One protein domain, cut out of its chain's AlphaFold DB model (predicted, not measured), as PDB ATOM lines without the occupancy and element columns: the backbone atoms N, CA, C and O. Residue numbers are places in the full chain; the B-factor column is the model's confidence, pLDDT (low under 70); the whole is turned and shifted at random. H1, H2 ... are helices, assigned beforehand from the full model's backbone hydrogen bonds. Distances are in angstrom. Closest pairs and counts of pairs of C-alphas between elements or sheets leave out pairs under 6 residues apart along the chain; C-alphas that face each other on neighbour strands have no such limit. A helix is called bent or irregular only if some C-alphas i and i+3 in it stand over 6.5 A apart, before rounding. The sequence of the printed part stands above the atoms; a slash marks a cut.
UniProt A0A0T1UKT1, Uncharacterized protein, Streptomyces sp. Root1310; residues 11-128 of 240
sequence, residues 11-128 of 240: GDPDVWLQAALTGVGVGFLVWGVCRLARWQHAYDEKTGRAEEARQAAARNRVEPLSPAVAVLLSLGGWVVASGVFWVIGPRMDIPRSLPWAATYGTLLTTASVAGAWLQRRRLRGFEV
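This is residues 11 to 128 of the 240 residues of an uncharacterized protein of Streptomyces sp. Root1310 (UniProt A0A0T1UKT1). Three long helices make an open stack: H3 lies in the middle, with H1 packed across it on one side and H4 on another, each crossing it at a steep tilt. Short H2 makes a corner at the end of H1, and residues 114 to 128, the far part of H4 and the tail after it, stick out. The printed part has 118 residues with four named helices, H1 to H4 in chain order, and no named strand; the class is all helix. It is loose, with a radius of gyration of the C-alphas of 18.9 A and spans of 56 by 39 by 23 A.

H1, residues 13 to 47, and H2, residues 50 to 59, only just touch, only at the corner, with 3 pairs of C-alphas within 8 A, the closest Asp 44 and Ala 50 at 5.4 A. With its residues 18 to 29 alone, H1 touches H3, residues 67 to 91, opposite ways at a steep tilt of 39 degrees; the closest C-alphas, of Gly 25 and Gly 76, are 5.9 A apart. H3 touches H4, residues 98 to 125, through residues 74 to 85 and 101 to 109 alone, opposite ways at a steep tilt of 48 degrees; the closest C-alphas, of Trp 78 and Gly 105, are 5.5 A apart. H4 is apart from H1 and H2, and H2 is apart from H3. Every O i to N i+4 pair is within hydrogen-bond range in H1, H2 and H4; in H3 19 of 21 are.

H1 begins at C-alpha 13 (133.363, 170.700, 210.136) and is 51.1 A long. H3 measures 36.8 A and is irregular, but only just: C-alphas 87 and 90 are 6.8 A apart. H4, 39.6 A long, ends at C-alpha 125 (120.302, 208.587, 177.506).

The C-alphas farthest apart, of Gly 11 and Val 128, are 60.2 A apart. The printed part has no cut and no long link. Its mean pLDDT is 70.2, with residues 47 to 65 and 119 to 128 among those under 70.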
ATOM      1  N   GLY A  11     133.997 173.043 216.718       74.56
ATOM      2  CA  GLY A  11     133.748 171.598 216.584       74.56
ATOM      3  C   GLY A  11     132.994 171.196 215.311       74.56
ATOM      4  O   GLY A  11     132.852 170.008 215.043       74.56
ATOM      5  N   ASP A  12     132.502 172.167 214.543       79.69
ATOM      6  CA  ASP A  12     131.637 171.920 213.395       79.69
ATOM      7  C   ASP A  12     132.457 171.926 212.086       79.69
ATOM      8  O   ASP A  12     133.034 172.967 211.732       79.69
ATOM      9  N   PRO A  13     132.580 170.789 211.372       78.19
ATOM     10  CA  PRO A  13     133.363 170.700 210.136       78.19
ATOM     11  C   PRO A  13     132.857 171.648 209.039       78.19
ATOM     12  O   PRO A  13     133.656 172.111 208.219       78.19
ATOM     13  N   ASP A  14     131.573 172.011 209.063       72.94
ATOM     14  CA  ASP A  14     130.992 172.950 208.104       72.94
ATOM     15  C   ASP A  14     131.569 174.363 208.279       72.94
ATOM     16  O   ASP A  14     131.886 175.045 207.300       72.94
ATOM     17  N   VAL A  15     131.819 174.777 209.526       74.31
ATOM     18  CA  VAL A  15     132.437 176.076 209.842       74.31
ATOM     19  C   VAL A  15     133.881 176.128 209.334       74.31
ATOM     20  O   VAL A  15     134.314 177.158 208.811       74.31
ATOM     21  N   TRP A  16     134.619 175.017 209.422       79.62
ATOM     22  CA  TRP A  16     135.989 174.912 208.907       79.62
ATOM     23  C   TRP A  16     136.053 175.001 207.386       79.62
ATOM     24  O   TRP A  16     136.842 175.782 206.846       79.62
ATOM     25  N   LEU A  17     135.211 174.233 206.693       78.69
ATOM     26  CA  LEU A  17     135.140 174.263 205.235       78.69
ATOM     27  C   LEU A  17     134.794 175.672 204.740       78.69
ATOM     28  O   LEU A  17     135.386 176.178 203.787       78.69
ATOM     29  N   GLN A  18     133.875 176.341 205.426       70.62
ATOM     30  CA  GLN A  18     133.423 177.669 205.048       70.62
ATOM     31  C   GLN A  18     134.459 178.767 205.329       70.62
ATOM     32  O   GLN A  18     134.661 179.655 204.494       70.62
ATOM     33  N   ALA A  19     135.155 178.700 206.465       76.56
ATOM     34  CA  ALA A  19     136.290 179.576 206.757       76.56
ATOM     35  C   ALA A  19     137.406 179.414 205.709       76.56
ATOM     36  O   ALA A  19     137.982 180.399 205.245       76.56
ATOM     37  N   ALA A  20     137.664 178.180 205.263       81.25
ATOM     38  CA  ALA A  20     138.619 177.918 204.193       81.25
ATOM     39  C   ALA A  20     138.160 178.524 202.855       81.25
ATOM     40  O   ALA A  20     138.926 179.235 202.205       81.25
ATOM     41  N   LEU A  21     136.900 178.314 202.460       76.75
ATOM     42  CA  LEU A  21     136.351 178.845 201.206       76.75
ATOM     43  C   LEU A  21     136.330 180.378 201.173       76.75
ATOM     44  O   LEU A  21     136.657 180.980 200.149       76.75
ATOM     45  N   THR A  22     135.986 181.022 202.289       74.94
ATOM     46  CA  THR A  22     136.021 182.489 202.402       74.94
ATOM     47  C   THR A  22     137.446 183.024 202.335       74.94
ATOM     48  O   THR A  22     137.694 183.968 201.583       74.94
ATOM     49  N   GLY A  23     138.398 182.392 203.028       79.12
ATOM     50  CA  GLY A  23     139.817 182.744 202.936       79.12
ATOM     51  C   GLY A  23     140.356 182.636 201.507       79.12
ATOM     52  O   GLY A  23     140.998 183.565 201.013       79.12
ATOM     53  N   VAL A  24     140.021 181.551 200.804       80.38
ATOM     54  CA  VAL A  24     140.385 181.351 199.392       80.38
ATOM     55  C   VAL A  24     139.741 182.417 198.500       80.38
ATOM     56  O   VAL A  24     140.430 183.019 197.677       80.38
ATOM     57  N   GLY A  25     138.450 182.708 198.685       76.75
ATOM     58  CA  GLY A  25     137.730 183.730 197.920       76.75
ATOM     59  C   GLY A  25     138.326 185.132 198.079       76.75
ATOM     60  O   GLY A  25     138.571 185.819 197.084       76.75
ATOM     61  N   VAL A  26     138.633 185.538 199.315       77.88
ATOM     62  CA  VAL A  26     139.313 186.813 199.598       77.88
ATOM     63  C   VAL A  26     140.708 186.829 198.969       77.88
ATOM     64  O   VAL A  26     141.078 187.818 198.335       77.88
ATOM     65  N   GLY A  27     141.453 185.724 199.067       78.69
ATOM     66  CA  GLY A  27     142.761 185.577 198.430       78.69
ATOM     67  C   GLY A  27     142.712 185.797 196.916       78.69
ATOM     68  O   GLY A  27     143.518 186.560 196.382       78.69
ATOM     69  N   PHE A  28     141.732 185.210 196.222       77.62
ATOM     70  CA  PHE A  28     141.547 185.404 194.780       77.62
ATOM     71  C   PHE A  28     141.168 186.837 194.407       77.62
ATOM     72  O   PHE A  28     141.656 187.340 193.393       77.62
ATOM     73  N   LEU A  29     140.339 187.514 195.207       74.75
ATOM     74  CA  LEU A  29     140.005 188.919 194.967       74.75
ATOM     75  C   LEU A  29     141.223 189.825 195.123       74.75
ATOM     76  O   LEU A  29     141.508 190.615 194.224       74.75
ATOM     77  N   VAL A  30     141.965 189.687 196.225       79.44
ATOM     78  CA  VAL A  30     143.191 190.463 196.462       79.44
ATOM     79  C   VAL A  30     144.200 190.193 195.348       79.44
ATOM     80  O   VAL A  30     144.737 191.130 194.760       79.44
ATOM     81  N   TRP A  31     144.396 188.926 194.982       83.69
ATOM     82  CA  TRP A  31     145.258 188.550 193.867       83.69
ATOM     83  C   TRP A  31     144.801 189.164 192.539       83.69
ATOM     84  O   TRP A  31     145.631 189.689 191.800       83.69
ATOM     85  N   GLY A  32     143.499 189.151 192.243       80.06
ATOM     86  CA  GLY A  32     142.926 189.746 191.036       80.06
ATOM     87  C   GLY A  32     143.153 191.255 190.965       80.06
ATOM     88  O   GLY A  32     143.600 191.756 189.933       80.06
ATOM     89  N   VAL A  33     142.936 191.969 192.075       78.00
ATOM     90  CA  VAL A  33     143.204 193.412 192.188       78.00
ATOM     91  C   VAL A  33     144.694 193.703 192.012       78.00
ATOM     92  O   VAL A  33     145.058 194.549 191.197       78.00
ATOM     93  N   CYS A  34     145.573 192.971 192.701       81.88
ATOM     94  CA  CYS A  34     147.020 193.141 192.565       81.88
ATOM     95  C   CYS A  34     147.516 192.818 191.150       81.88
ATOM     96  O   CYS A  34     148.397 193.502 190.629       81.88
ATOM     97  N   ARG A  35     146.960 191.786 190.504       83.75
ATOM     98  CA  ARG A  35     147.305 191.413 189.130       83.75
ATOM     99  C   ARG A  35     146.850 192.475 188.137       83.75
ATOM    100  O   ARG A  35     147.609 192.790 187.223       83.75
ATOM    101  N   LEU A  36     145.661 193.045 188.330       77.19
ATOM    102  CA  LEU A  36     145.165 194.152 187.518       77.19
ATOM    103  C   LEU A  36     146.038 195.400 187.695       77.19
ATOM    104  O   LEU A  36     146.456 195.983 186.700       77.19
ATOM    105  N   ALA A  37     146.390 195.748 188.935       76.44
ATOM    106  CA  ALA A  37     147.284 196.866 189.231       76.44
ATOM    107  C   ALA A  37     148.673 196.675 188.598       76.44
ATOM    108  O   ALA A  37     149.225 197.603 188.014       76.44
ATOM    109  N   ARG A  38     149.225 195.452 188.637       85.88
ATOM    110  CA  ARG A  38     150.500 195.133 187.975       85.88
ATOM    111  C   ARG A  38     150.399 195.230 186.453       85.88
ATOM    112  O   ARG A  38     151.334 195.700 185.816       85.88
ATOM    113  N   TRP A  39     149.288 194.780 185.872       81.19
ATOM    114  CA  TRP A  39     149.057 194.890 184.431       81.19
ATOM    115  C   TRP A  39     148.947 196.353 183.993       81.19
ATOM    116  O   TRP A  39     149.582 196.731 183.015       81.19
ATOM    117  N   GLN A  40     148.229 197.179 184.760       72.88
ATOM    118  CA  GLN A  40     148.164 198.628 184.548       72.88
ATOM    119  C   GLN A  40     149.552 199.267 184.633       72.88
ATOM    120  O   GLN A  40     149.952 199.955 183.704       72.88
ATOM    121  N   HIS A  41     150.334 198.952 185.669       73.81
ATOM    122  CA  HIS A  41     151.691 199.482 185.809       73.81
ATOM    123  C   HIS A  41     152.595 199.102 184.626       73.81
ATOM    124  O   HIS A  41     153.310 199.945 184.095       73.81
ATOM    125  N   ALA A  42     152.552 197.844 184.175       77.00
ATOM    126  CA  ALA A  42     153.339 197.390 183.026       77.00
ATOM    127  C   ALA A  42     152.882 198.024 181.697       77.00
ATOM    128  O   ALA A  42     153.687 198.202 180.782       77.00
ATOM    129  N   TYR A  43     151.593 198.344 181.576       70.25
ATOM    130  CA  TYR A  43     151.042 199.066 180.433       70.25
ATOM    131  C   TYR A  43     151.500 200.534 180.427       70.25
ATOM    132  O   TYR A  43     151.944 201.041 179.391       70.25
ATOM    133  N   ASP A  44     151.472 201.184 181.591       68.69
ATOM    134  CA  ASP A  44     151.902 202.571 181.786       68.69
ATOM    135  C   ASP A  44     153.414 202.738 181.543       68.69
ATOM    136  O   ASP A  44     153.842 203.684 180.878       68.69
ATOM    137  N   GLU A  45     154.225 201.783 182.007       78.75
ATOM    138  CA  GLU A  45     155.682 201.780 181.829       78.75
ATOM    139  C   GLU A  45     156.084 201.642 180.351       78.75
ATOM    140  O   GLU A  45     157.003 202.313 179.887       78.75
ATOM    141  N   LYS A  46     155.353 200.831 179.572       75.50
ATOM    142  CA  LYS A  46     155.626 200.642 178.137       75.50
ATOM    143  C   LYS A  46     155.198 201.812 177.260       75.50
ATOM    144  O   LYS A  46     155.751 201.979 176.177       75.50
ATOM    145  N   THR A  47     154.200 202.585 177.678       64.00
ATOM    146  CA  THR A  47     153.655 203.675 176.857       64.00
ATOM    147  C   THR A  47     154.305 205.027 177.139       64.00
ATOM    148  O   THR A  47     154.135 205.939 176.334       64.00
ATOM    149  N   GLY A  48     155.084 205.176 178.222       59.56
ATOM    150  CA  GLY A  48     155.850 206.400 178.518       59.56
ATOM    151  C   GLY A  48     154.985 207.652 178.717       59.56
ATOM    152  O   GLY A  48     155.473 208.775 178.622       59.56
ATOM    153  N   ARG A  49     153.680 207.466 178.950       54.66
ATOM    154  CA  ARG A  49     152.645 208.506 178.873       54.66
ATOM    155  C   ARG A  49     151.524 208.209 179.866       54.66
ATOM    156  O   ARG A  49     150.367 208.014 179.504       54.66
ATOM    157  N   ALA A  50     151.873 208.173 181.148       62.03
ATOM    158  CA  ALA A  50     150.934 207.878 182.233       62.03
ATOM    159  C   ALA A  50     149.731 208.851 182.277       62.03
ATOM    160  O   ALA A  50     148.628 208.468 182.667       62.03
ATOM    161  N   GLU A  51     149.902 210.100 181.835       58.16
ATOM    162  CA  GLU A  51     148.811 211.084 181.774       58.16
ATOM    163  C   GLU A  51     147.930 210.938 180.534       58.16
ATOM    164  O   GLU A  51     146.705 211.013 180.650       58.16
ATOM    165  N   GLU A  52     148.509 210.632 179.370       61.03
ATOM    166  CA  GLU A  52     147.715 210.348 178.174       61.03
ATOM    167  C   GLU A  52     146.984 209.009 178.288       61.03
ATOM    168  O   GLU A  52     145.867 208.915 177.802       61.03
ATOM    169  N   ALA A  53     147.534 208.005 178.981       55.88
ATOM    170  CA  ALA A  53     146.860 206.735 179.250       55.88
ATOM    171  C   ALA A  53     145.713 206.883 180.263       55.88
ATOM    172  O   ALA A  53     144.661 206.278 180.073       55.88
ATOM    173  N   ARG A  54     145.846 207.737 181.290       58.69
ATOM    174  CA  ARG A  54     144.731 208.076 182.200       58.69
ATOM    175  C   ARG A  54     143.629 208.860 181.492       58.69
ATOM    176  O   ARG A  54     142.453 208.559 181.681       58.69
ATOM    177  N   GLN A  55     143.991 209.817 180.638       61.88
ATOM    178  CA  GLN A  55     143.021 210.548 179.820       61.88
ATOM    179  C   GLN A  55     142.436 209.675 178.700       61.88
ATOM    180  O   GLN A  55     141.258 209.813 178.389       61.88
ATOM    181  N   ALA A  56     143.190 208.719 178.150       54.31
ATOM    182  CA  ALA A  56     142.719 207.738 177.174       54.31
ATOM    183  C   ALA A  56     141.887 206.619 177.810       54.31
ATOM    184  O   ALA A  56     140.972 206.142 177.161       54.31
ATOM    185  N   ALA A  57     142.116 206.231 179.065       52.34
ATOM    186  CA  ALA A  57     141.247 205.316 179.811       52.34
ATOM    187  C   ALA A  57     139.943 206.001 180.259       52.34
ATOM    188  O   ALA A  57     138.916 205.343 180.416       52.34
ATOM    189  N   ALA A  58     139.969 207.329 180.428       54.00
ATOM    190  CA  ALA A  58     138.775 208.148 180.610       54.00
ATOM    191  C   ALA A  58     138.039 208.439 179.282       54.00
ATOM    192  O   ALA A  58     136.819 208.592 179.286       54.00
ATOM    193  N   ARG A  59     138.760 208.509 178.150       49.72
ATOM    194  CA  ARG A  59     138.225 208.854 176.817       49.72
ATOM    195  C   ARG A  59     137.800 207.644 175.983       49.72
ATOM    196  O   ARG A  59     136.770 207.695 175.320       49.72
ATOM    197  N   ASN A  60     138.563 206.561 176.001       43.12
ATOM    198  CA  ASN A  60     138.210 205.310 175.352       43.12
ATOM    199  C   ASN A  60     137.496 204.443 176.373       43.12
ATOM    200  O   ASN A  60     138.037 204.147 177.438       43.12
ATOM    201  N   ARG A  61     136.270 204.030 176.018       52.66
ATOM    202  CA  ARG A  61     135.578 202.893 176.633       52.66
ATOM    203  C   ARG A  61     136.628 201.851 176.989       52.66
ATOM    204  O   ARG A  61     137.208 201.274 176.074       52.66
ATOM    205  N   VAL A  62     136.844 201.634 178.288       49.44
ATOM    206  CA  VAL A  62     137.526 200.448 178.807       49.44
ATOM    207  C   VAL A  62     136.991 199.292 177.977       49.44
ATOM    208  O   VAL A  62     135.778 199.039 178.017       49.44
ATOM    209  N   GLU A  63     137.845 198.695 177.134       50.34
ATOM    210  CA  GLU A  63     137.476 197.486 176.405       50.34
ATOM    211  C   GLU A  63     136.817 196.583 177.437       50.34
ATOM    212  O   GLU A  63     137.370 196.450 178.537       50.34
ATOM    213  N   PRO A  64     135.588 196.101 177.177       52.25
ATOM    214  CA  PRO A  64     134.844 195.381 178.187       52.25
ATOM    215  C   PRO A  64     135.782 194.314 178.727       52.25
ATOM    216  O   PRO A  64     136.255 193.489 177.942       52.25
ATOM    217  N   LEU A  65     136.098 194.411 180.032       59.75
ATOM    218  CA  LEU A  65     136.849 193.394 180.761       59.75
ATOM    219  C   LEU A  65     136.411 192.066 180.184       59.75
ATOM    220  O   LEU A  65     135.195 191.830 180.116       59.75
ATOM    221  N   SER A  66     137.376 191.288 179.680       71.88
ATOM    222  CA  SER A  66     137.048 190.083 178.931       71.88
ATOM    223  C   SER A  66     135.977 189.319 179.711       71.88
ATOM    224  O   SER A  66     136.031 189.296 180.948       71.88
ATOM    225  N   PRO A  67     134.956 188.764 179.044       72.25
ATOM    226  CA  PRO A  67     133.787 188.222 179.733       72.25
ATOM    227  C   PRO A  67     134.176 187.241 180.853       72.25
ATOM    228  O   PRO A  67     133.543 187.223 181.903       72.25
ATOM    229  N   ALA A  68     135.297 186.530 180.689       70.62
ATOM    230  CA  ALA A  68     135.913 185.701 181.721       70.62
ATOM    231  C   ALA A  68     136.311 186.466 183.001       70.62
ATOM    232  O   ALA A  68     135.993 186.018 184.099       70.62
ATOM    233  N   VAL A  69     136.977 187.621 182.899       72.69
ATOM    234  CA  VAL A  69     137.373 188.415 184.076       72.69
ATOM    235  C   VAL A  69     136.148 189.016 184.764       72.69
ATOM    236  O   VAL A  69     136.085 189.023 185.993       72.69
ATOM    237  N   ALA A  70     135.140 189.451 184.003       73.31
ATOM    238  CA  ALA A  70     133.882 189.932 184.574       73.31
ATOM    239  C   ALA A  70     133.153 188.831 185.369       73.31
ATOM    240  O   ALA A  70     132.664 189.085 186.472       73.31
ATOM    241  N   VAL A  71     133.136 187.597 184.853       76.06
ATOM    242  CA  VAL A  71     132.579 186.430 185.554       76.06
ATOM    243  C   VAL A  71     133.382 186.112 186.817       76.06
ATOM    244  O   VAL A  71     132.788 185.941 187.877       76.06
ATOM    245  N   LEU A  72     134.717 186.105 186.745       76.31
ATOM    246  CA  LEU A  72     135.573 185.834 187.906       76.31
ATOM    247  C   LEU A  72     135.397 186.867 189.024       76.31
ATOM    248  O   LEU A  72     135.295 186.492 190.191       76.31
ATOM    249  N   LEU A  73     135.307 188.156 188.685       74.44
ATOM    250  CA  LEU A  73     135.049 189.216 189.665       74.44
ATOM    251  C   LEU A  73     133.654 189.089 190.283       74.44
ATOM    252  O   LEU A  73     133.497 189.275 191.489       74.44
ATOM    253  N   SER A  74     132.656 188.718 189.478       75.12
ATOM    254  CA  SER A  74     131.288 188.497 189.958       75.12
ATOM    255  C   SER A  74     131.218 187.310 190.922       75.12
ATOM    256  O   SER A  74     130.618 187.423 191.988       75.12
ATOM    257  N   LEU A  75     131.887 186.198 190.594       75.31
ATOM    258  CA  LEU A  75     131.992 185.027 191.467       75.31
ATOM    259  C   LEU A  75     132.739 185.356 192.765       75.31
ATOM    260  O   LEU A  75     132.279 184.983 193.841       75.31
ATOM    261  N   GLY A  76     133.844 186.104 192.688       74.12
ATOM    262  CA  GLY A  76     134.579 186.547 193.874       74.12
ATOM    263  C   GLY A  76     133.722 187.417 194.799       74.12
ATOM    264  O   GLY A  76     133.673 187.175 196.005       74.12
ATOM    265  N   GLY A  77     132.981 188.378 194.237       74.38
ATOM    266  CA  GLY A  77     132.034 189.203 194.991       74.38
ATOM    267  C   GLY A  77     130.920 188.381 195.646       74.38
ATOM    268  O   GLY A  77     130.575 188.622 196.802       74.38
ATOM    269  N   TRP A  78     130.409 187.366 194.945       75.88
ATOM    270  CA  TRP A  78     129.383 186.456 195.460       75.88
ATOM    271  C   TRP A  78     129.885 185.634 196.656       75.88
ATOM    272  O   TRP A  78     129.202 185.552 197.677       75.88
ATOM    273  N   VAL A  79     131.106 185.090 196.577       74.44
ATOM    274  CA  VAL A  79     131.731 184.330 197.675       74.44
ATOM    275  C   VAL A  79     131.940 185.208 198.912       74.44
ATOM    276  O   VAL A  79     131.623 184.781 200.022       74.44
ATOM    277  N   VAL A  80     132.412 186.449 198.741       73.69
ATOM    278  CA  VAL A  80     132.596 187.377 199.871       73.69
ATOM    279  C   VAL A  80     131.265 187.781 200.493       73.69
ATOM    280  O   VAL A  80     131.136 187.729 201.713       73.69
ATOM    281  N   ALA A  81     130.264 188.138 199.684       71.81
ATOM    282  CA  ALA A  81     128.944 188.503 200.191       71.81
ATOM    283  C   ALA A  81     128.296 187.348 200.974       71.81
ATOM    284  O   ALA A  81     127.758 187.568 202.060       71.81
ATOM    285  N   SER A  82     128.416 186.116 200.470       70.75
ATOM    286  CA  SER A  82     127.936 184.912 201.157       70.75
ATOM    287  C   SER A  82     128.669 184.678 202.485       70.75
ATOM    288  O   SER A  82     128.035 184.435 203.512       70.75
ATOM    289  N   GLY A  83     129.997 184.841 202.509       72.06
ATOM    290  CA  GLY A  83     130.792 184.752 203.736       72.06
ATOM    291  C   GLY A  83     130.396 185.789 204.791       72.06
ATOM    292  O   GLY A  83     130.164 185.442 205.948       72.06
ATOM    293  N   VAL A  84     130.251 187.055 204.390       75.31
ATOM    294  CA  VAL A  84     129.829 188.153 205.277       75.31
ATOM    295  C   VAL A  84     128.428 187.900 205.840       75.31
ATOM    296  O   VAL A  84     128.205 188.083 207.039       75.31
ATOM    297  N   PHE A  85     127.496 187.432 205.008       71.69
ATOM    298  CA  PHE A  85     126.137 187.108 205.435       71.69
ATOM    299  C   PHE A  85     126.112 186.012 206.507       71.69
ATOM    300  O   PHE A  85     125.350 186.109 207.461       71.69
ATOM    301  N   TRP A  86     126.986 185.013 206.413       70.00
ATOM    302  CA  TRP A  86     127.088 183.955 207.420       70.00
ATOM    303  C   TRP A  86     127.706 184.407 208.744       70.00
ATOM    304  O   TRP A  86     127.323 183.902 209.798       70.00
ATOM    305  N   VAL A  87     128.618 185.380 208.716       73.31
ATOM    306  CA  VAL A  87     129.201 185.963 209.935       73.31
ATOM    307  C   VAL A  87     128.199 186.879 210.648       73.31
ATOM    308  O   VAL A  87     128.140 186.895 211.878       73.31
ATOM    309  N   ILE A  88     127.405 187.644 209.891       74.25
ATOM    310  CA  ILE A  88     126.475 188.647 210.437       74.25
ATOM    311  C   ILE A  88     125.092 188.054 210.735       74.25
ATOM    312  O   ILE A  88     124.475 188.427 211.730       74.25
ATOM    313  N   GLY A  89     124.614 187.112 209.922       72.06
ATOM    314  CA  GLY A  89     123.285 186.499 210.018       72.06
ATOM    315  C   GLY A  89     122.903 185.992 211.415       72.06
ATOM    316  O   GLY A  89     121.793 186.290 211.854       72.06
ATOM    317  N   PRO A  90     123.805 185.331 212.172       70.44
ATOM    318  CA  PRO A  90     123.526 184.897 213.542       70.44
ATOM    319  C   PRO A  90     123.233 186.039 214.518       70.44
ATOM    320  O   PRO A  90     122.606 185.805 215.541       70.44
ATOM    321  N   ARG A  91     123.706 187.260 214.237       73.94
ATOM    322  CA  ARG A  91     123.435 188.443 215.069       73.94
ATOM    323  C   ARG A  91     122.125 189.140 214.712       73.94
ATOM    324  O   ARG A  91     121.723 190.046 215.429       73.94
ATOM    325  N   MET A  92     121.505 188.757 213.600       75.00
ATOM    326  CA  MET A  92     120.327 189.410 213.027       75.00
ATOM    327  C   MET A  92     119.100 188.480 213.008       75.00
ATOM    328  O   MET A  92     118.118 188.804 212.349       75.00
ATOM    329  N   ASP A  93     119.170 187.314 213.669       79.12
ATOM    330  CA  ASP A  93     118.140 186.258 213.660       79.12
ATOM    331  C   ASP A  93     117.672 185.844 212.252       79.12
ATOM    332  O   ASP A  93     116.531 185.434 212.029       79.12
ATOM    333  N   ILE A  94     118.569 185.925 211.267       74.19
ATOM    334  CA  ILE A  94     118.248 185.555 209.889       74.19
ATOM    335  C   ILE A  94     118.410 184.031 209.741       74.19
ATOM    336  O   ILE A  94     119.459 183.493 210.117       74.19
ATOM    337  N   PRO A  95     117.418 183.305 209.187       71.19
ATOM    338  CA  PRO A  95     117.498 181.857 209.021       71.19
ATOM    339  C   PRO A  95     118.707 181.460 208.164       71.19
ATOM    340  O   PRO A  95     118.830 181.857 207.008       71.19
ATOM    341  N   ARG A  96     119.578 180.610 208.723       64.75
ATOM    342  CA  ARG A  96     120.808 180.091 208.087       64.75
ATOM    343  C   ARG A  96     120.563 179.125 206.923       64.75
ATOM    344  O   ARG A  96     121.483 178.429 206.497       64.75
ATOM    345  N   SER A  97     119.335 179.008 206.422       75.81
ATOM    346  CA  SER A  97     119.080 178.049 205.360       75.81
ATOM    347  C   SER A  97     119.784 178.502 204.076       75.81
ATOM    348  O   SER A  97     119.639 179.630 203.606       75.81
ATOM    349  N   LEU A  98     120.564 177.576 203.515       64.38
ATOM    350  CA  LEU A  98     121.287 177.666 202.245       64.38
ATOM    351  C   LEU A  98     120.538 178.403 201.106       64.38
ATOM    352  O   LEU A  98     121.190 179.166 200.386       64.38
ATOM    353  N   PRO A  99     119.199 178.275 200.937       75.56
ATOM    354  CA  PRO A  99     118.460 179.055 199.940       75.56
ATOM    355  C   PRO A  99     118.551 180.581 200.102       75.56
ATOM    356  O   PRO A  99     118.528 181.276 199.087       75.56
ATOM    357  N   TRP A 100     118.692 181.121 201.318       70.75
ATOM    358  CA  TRP A 100     118.760 182.575 201.518       70.75
ATOM    359  C   TRP A 100     120.084 183.170 201.043       70.75
ATOM    360  O   TRP A 100     120.098 184.215 200.397       70.75
ATOM    361  N   ALA A 101     121.204 182.486 201.276       67.19
ATOM    362  CA  ALA A 101     122.499 182.947 200.774       67.19
ATOM    363  C   ALA A 101     122.513 183.009 199.232       67.19
ATOM    364  O   ALA A 101     123.028 183.966 198.644       67.19
ATOM    365  N   ALA A 102     121.878 182.031 198.574       72.94
ATOM    366  CA  ALA A 102     121.765 181.994 197.121       72.94
ATOM    367  C   ALA A 102     120.900 183.136 196.565       72.94
ATOM    368  O   ALA A 102     121.302 183.801 195.603       72.94
ATOM    369  N   THR A 103     119.746 183.421 197.177       78.12
ATOM    370  CA  THR A 103     118.869 184.512 196.724       78.12
ATOM    371  C   THR A 103     119.530 185.880 196.883       78.12
ATOM    372  O   THR A 103     119.507 186.665 195.931       78.12
ATOM    373  N   TYR A 104     120.204 186.149 198.007       72.44
ATOM    374  CA  TYR A 104     120.906 187.423 198.210       72.44
ATOM    375  C   TYR A 104     122.039 187.643 197.209       72.44
ATOM    376  O   TYR A 104     122.147 188.726 196.629       72.44
ATOM    377  N   GLY A 105     122.857 186.619 196.958       72.06
ATOM    378  CA  GLY A 105     123.940 186.735 195.992       72.06
ATOM    379  C   GLY A 105     123.430 186.994 194.568       72.06
ATOM    380  O   GLY A 105     123.996 187.819 193.852       72.06
ATOM    381  N   THR A 106     122.309 186.374 194.185       78.12
ATOM    382  CA  THR A 106     121.678 186.593 192.870       78.12
ATOM    383  C   THR A 106     121.103 188.011 192.737       78.12
ATOM    384  O   THR A 106     121.270 188.665 191.700       78.12
ATOM    385  N   LEU A 107     120.467 188.532 193.794       82.25
ATOM    386  CA  LEU A 107     119.964 189.912 193.841       82.25
ATOM    387  C   LEU A 107     121.094 190.942 193.717       82.25
ATOM    388  O   LEU A 107     120.973 191.907 192.969       82.25
ATOM    389  N   LEU A 108     122.224 190.722 194.386       76.31
ATOM    390  CA  LEU A 108     123.384 191.616 194.304       76.31
ATOM    391  C   LEU A 108     124.022 191.629 192.910       76.31
ATOM    392  O   LEU A 108     124.349 192.701 192.389       76.31
ATOM    393  N   THR A 109     124.161 190.465 192.269       74.94
ATOM    394  CA  THR A 109     124.696 190.393 190.901       74.94
ATOM    395  C   THR A 109     123.752 191.038 189.896       74.94
ATOM    396  O   THR A 109     124.196 191.807 189.046       74.94
ATOM    397  N   THR A 110     122.445 190.788 190.014       78.62
ATOM    398  CA  THR A 110     121.444 191.400 189.127       78.62
ATOM    399  C   THR A 110     121.369 192.908 189.325       78.62
ATOM    400  O   THR A 110     121.367 193.627 188.332       78.62
ATOM    401  N   ALA A 111     121.418 193.406 190.562       78.06
ATOM    402  CA  ALA A 111     121.485 194.837 190.852       78.06
ATOM    403  C   ALA A 111     122.762 195.484 190.294       78.06
ATOM    404  O   ALA A 111     122.698 196.575 189.732       78.06
ATOM    405  N   SER A 112     123.911 194.810 190.377       74.75
ATOM    406  CA  SER A 112     125.179 195.318 189.835       74.75
ATOM    407  C   SER A 112     125.168 195.368 188.305       74.75
ATOM    408  O   SER A 112     125.556 196.373 187.709       74.75
ATOM    409  N   VAL A 113     124.666 194.311 187.657       77.62
ATOM    410  CA  VAL A 113     124.496 194.267 186.197       77.62
ATOM    411  C   VAL A 113     123.471 195.308 185.746       77.62
ATOM    412  O   VAL A 113     123.734 196.045 184.796       77.62
ATOM    413  N   ALA A 114     122.341 195.425 186.445       77.94
ATOM    414  CA  ALA A 114     121.319 196.428 186.175       77.94
ATOM    415  C   ALA A 114     121.861 197.845 186.376       77.94
ATOM    416  O   ALA A 114     121.613 198.693 185.531       77.94
ATOM    417  N   GLY A 115     122.651 198.096 187.423       72.38
ATOM    418  CA  GLY A 115     123.314 199.372 187.686       72.38
ATOM    419  C   GLY A 115     124.318 199.737 186.595       72.38
ATOM    420  O   GLY A 115     124.241 200.828 186.032       72.38
ATOM    421  N   ALA A 116     125.188 198.804 186.200       72.81
ATOM    422  CA  ALA A 116     126.118 198.997 185.086       72.81
ATOM    423  C   ALA A 116     125.379 199.235 183.756       72.81
ATOM    424  O   ALA A 116     125.785 200.063 182.934       72.81
ATOM    425  N   TRP A 117     124.263 198.539 183.539       74.62
ATOM    426  CA  TRP A 117     123.419 198.714 182.364       74.62
ATOM    427  C   TRP A 117     122.654 200.045 182.383       74.62
ATOM    428  O   TRP A 117     122.619 200.731 181.363       74.62
ATOM    429  N   LEU A 118     122.121 200.468 183.534       71.00
ATOM    430  CA  LEU A 118     121.477 201.765 183.761       71.00
ATOM    431  C   LEU A 118     122.469 202.914 183.609       71.00
ATOM    432  O   LEU A 118     122.126 203.925 183.011       71.00
ATOM    433  N   GLN A 119     123.712 202.758 184.063       68.75
ATOM    434  CA  GLN A 119     124.771 203.746 183.875       68.75
ATOM    435  C   GLN A 119     125.172 203.850 182.397       68.75
ATOM    436  O   GLN A 119     125.269 204.953 181.860       68.75
ATOM    437  N   ARG A 120     125.282 202.715 181.685       66.00
ATOM    438  CA  ARG A 120     125.429 202.697 180.216       66.00
ATOM    439  C   ARG A 120     124.234 203.333 179.510       66.00
ATOM    440  O   ARG A 120     124.429 203.985 178.487       66.00
ATOM    441  N   ARG A 121     123.018 203.146 180.028       60.66
ATOM    442  CA  ARG A 121     121.806 203.791 179.515       60.66
ATOM    443  C   ARG A 121     121.726 205.266 179.867       60.66
ATOM    444  O   ARG A 121     121.197 205.986 179.050       60.66
ATOM    445  N   ARG A 122     122.257 205.743 180.994       56.53
ATOM    446  CA  ARG A 122     122.346 207.179 181.312       56.53
ATOM    447  C   ARG A 122     123.331 207.882 180.390       56.53
ATOM    448  O   ARG A 122     123.013 208.938 179.865       56.53
ATOM    449  N   LEU A 123     124.476 207.255 180.122       50.97
ATOM    450  CA  LEU A 123     125.449 207.772 179.157       50.97
ATOM    451  C   LEU A 123     124.924 207.717 177.714       50.97
ATOM    452  O   LEU A 123     125.208 208.618 176.937       50.97
ATOM    453  N   ARG A 124     124.104 206.715 177.364       52.03
ATOM    454  CA  ARG A 124     123.355 206.696 176.089       52.03
ATOM    455  C   ARG A 124     122.082 207.552 176.100       52.03
ATOM    456  O   ARG A 124     121.558 207.869 175.045       52.03
ATOM    457  N   GLY A 125     121.567 207.888 177.275       41.25
ATOM    458  CA  GLY A 125     120.302 208.587 177.506       41.25
ATOM    459  C   GLY A 125     120.470 210.099 177.572       41.25
ATOM    460  O   GLY A 125     119.491 210.816 177.436       41.25
ATOM    461  N   PHE A 126     121.711 210.584 177.676       43.69
ATOM    462  CA  PHE A 126     122.074 211.958 177.317       43.69
ATOM    463  C   PHE A 126     122.268 212.136 175.788       43.69
ATOM    464  O   PHE A 126     122.594 213.219 175.311       43.69
ATOM    465  N   GLU A 127     122.021 211.072 175.013       50.56
ATOM    466  CA  GLU A 127     121.787 211.062 173.558       50.56
ATOM    467  C   GLU A 127     120.363 210.555 173.235       50.56
ATOM    468  O   GLU A 127     120.129 209.836 172.263       50.56
ATOM    469  N   VAL A 128     119.388 210.892 174.086       47.91
ATOM    470  CA  VAL A 128     117.956 210.842 173.738       47.91
ATOM    471  C   VAL A 128     117.303 212.155 174.181       47.91
ATOM    472  O   VAL A 128     116.293 212.188 174.869       47.91
TER     473      VAL A 128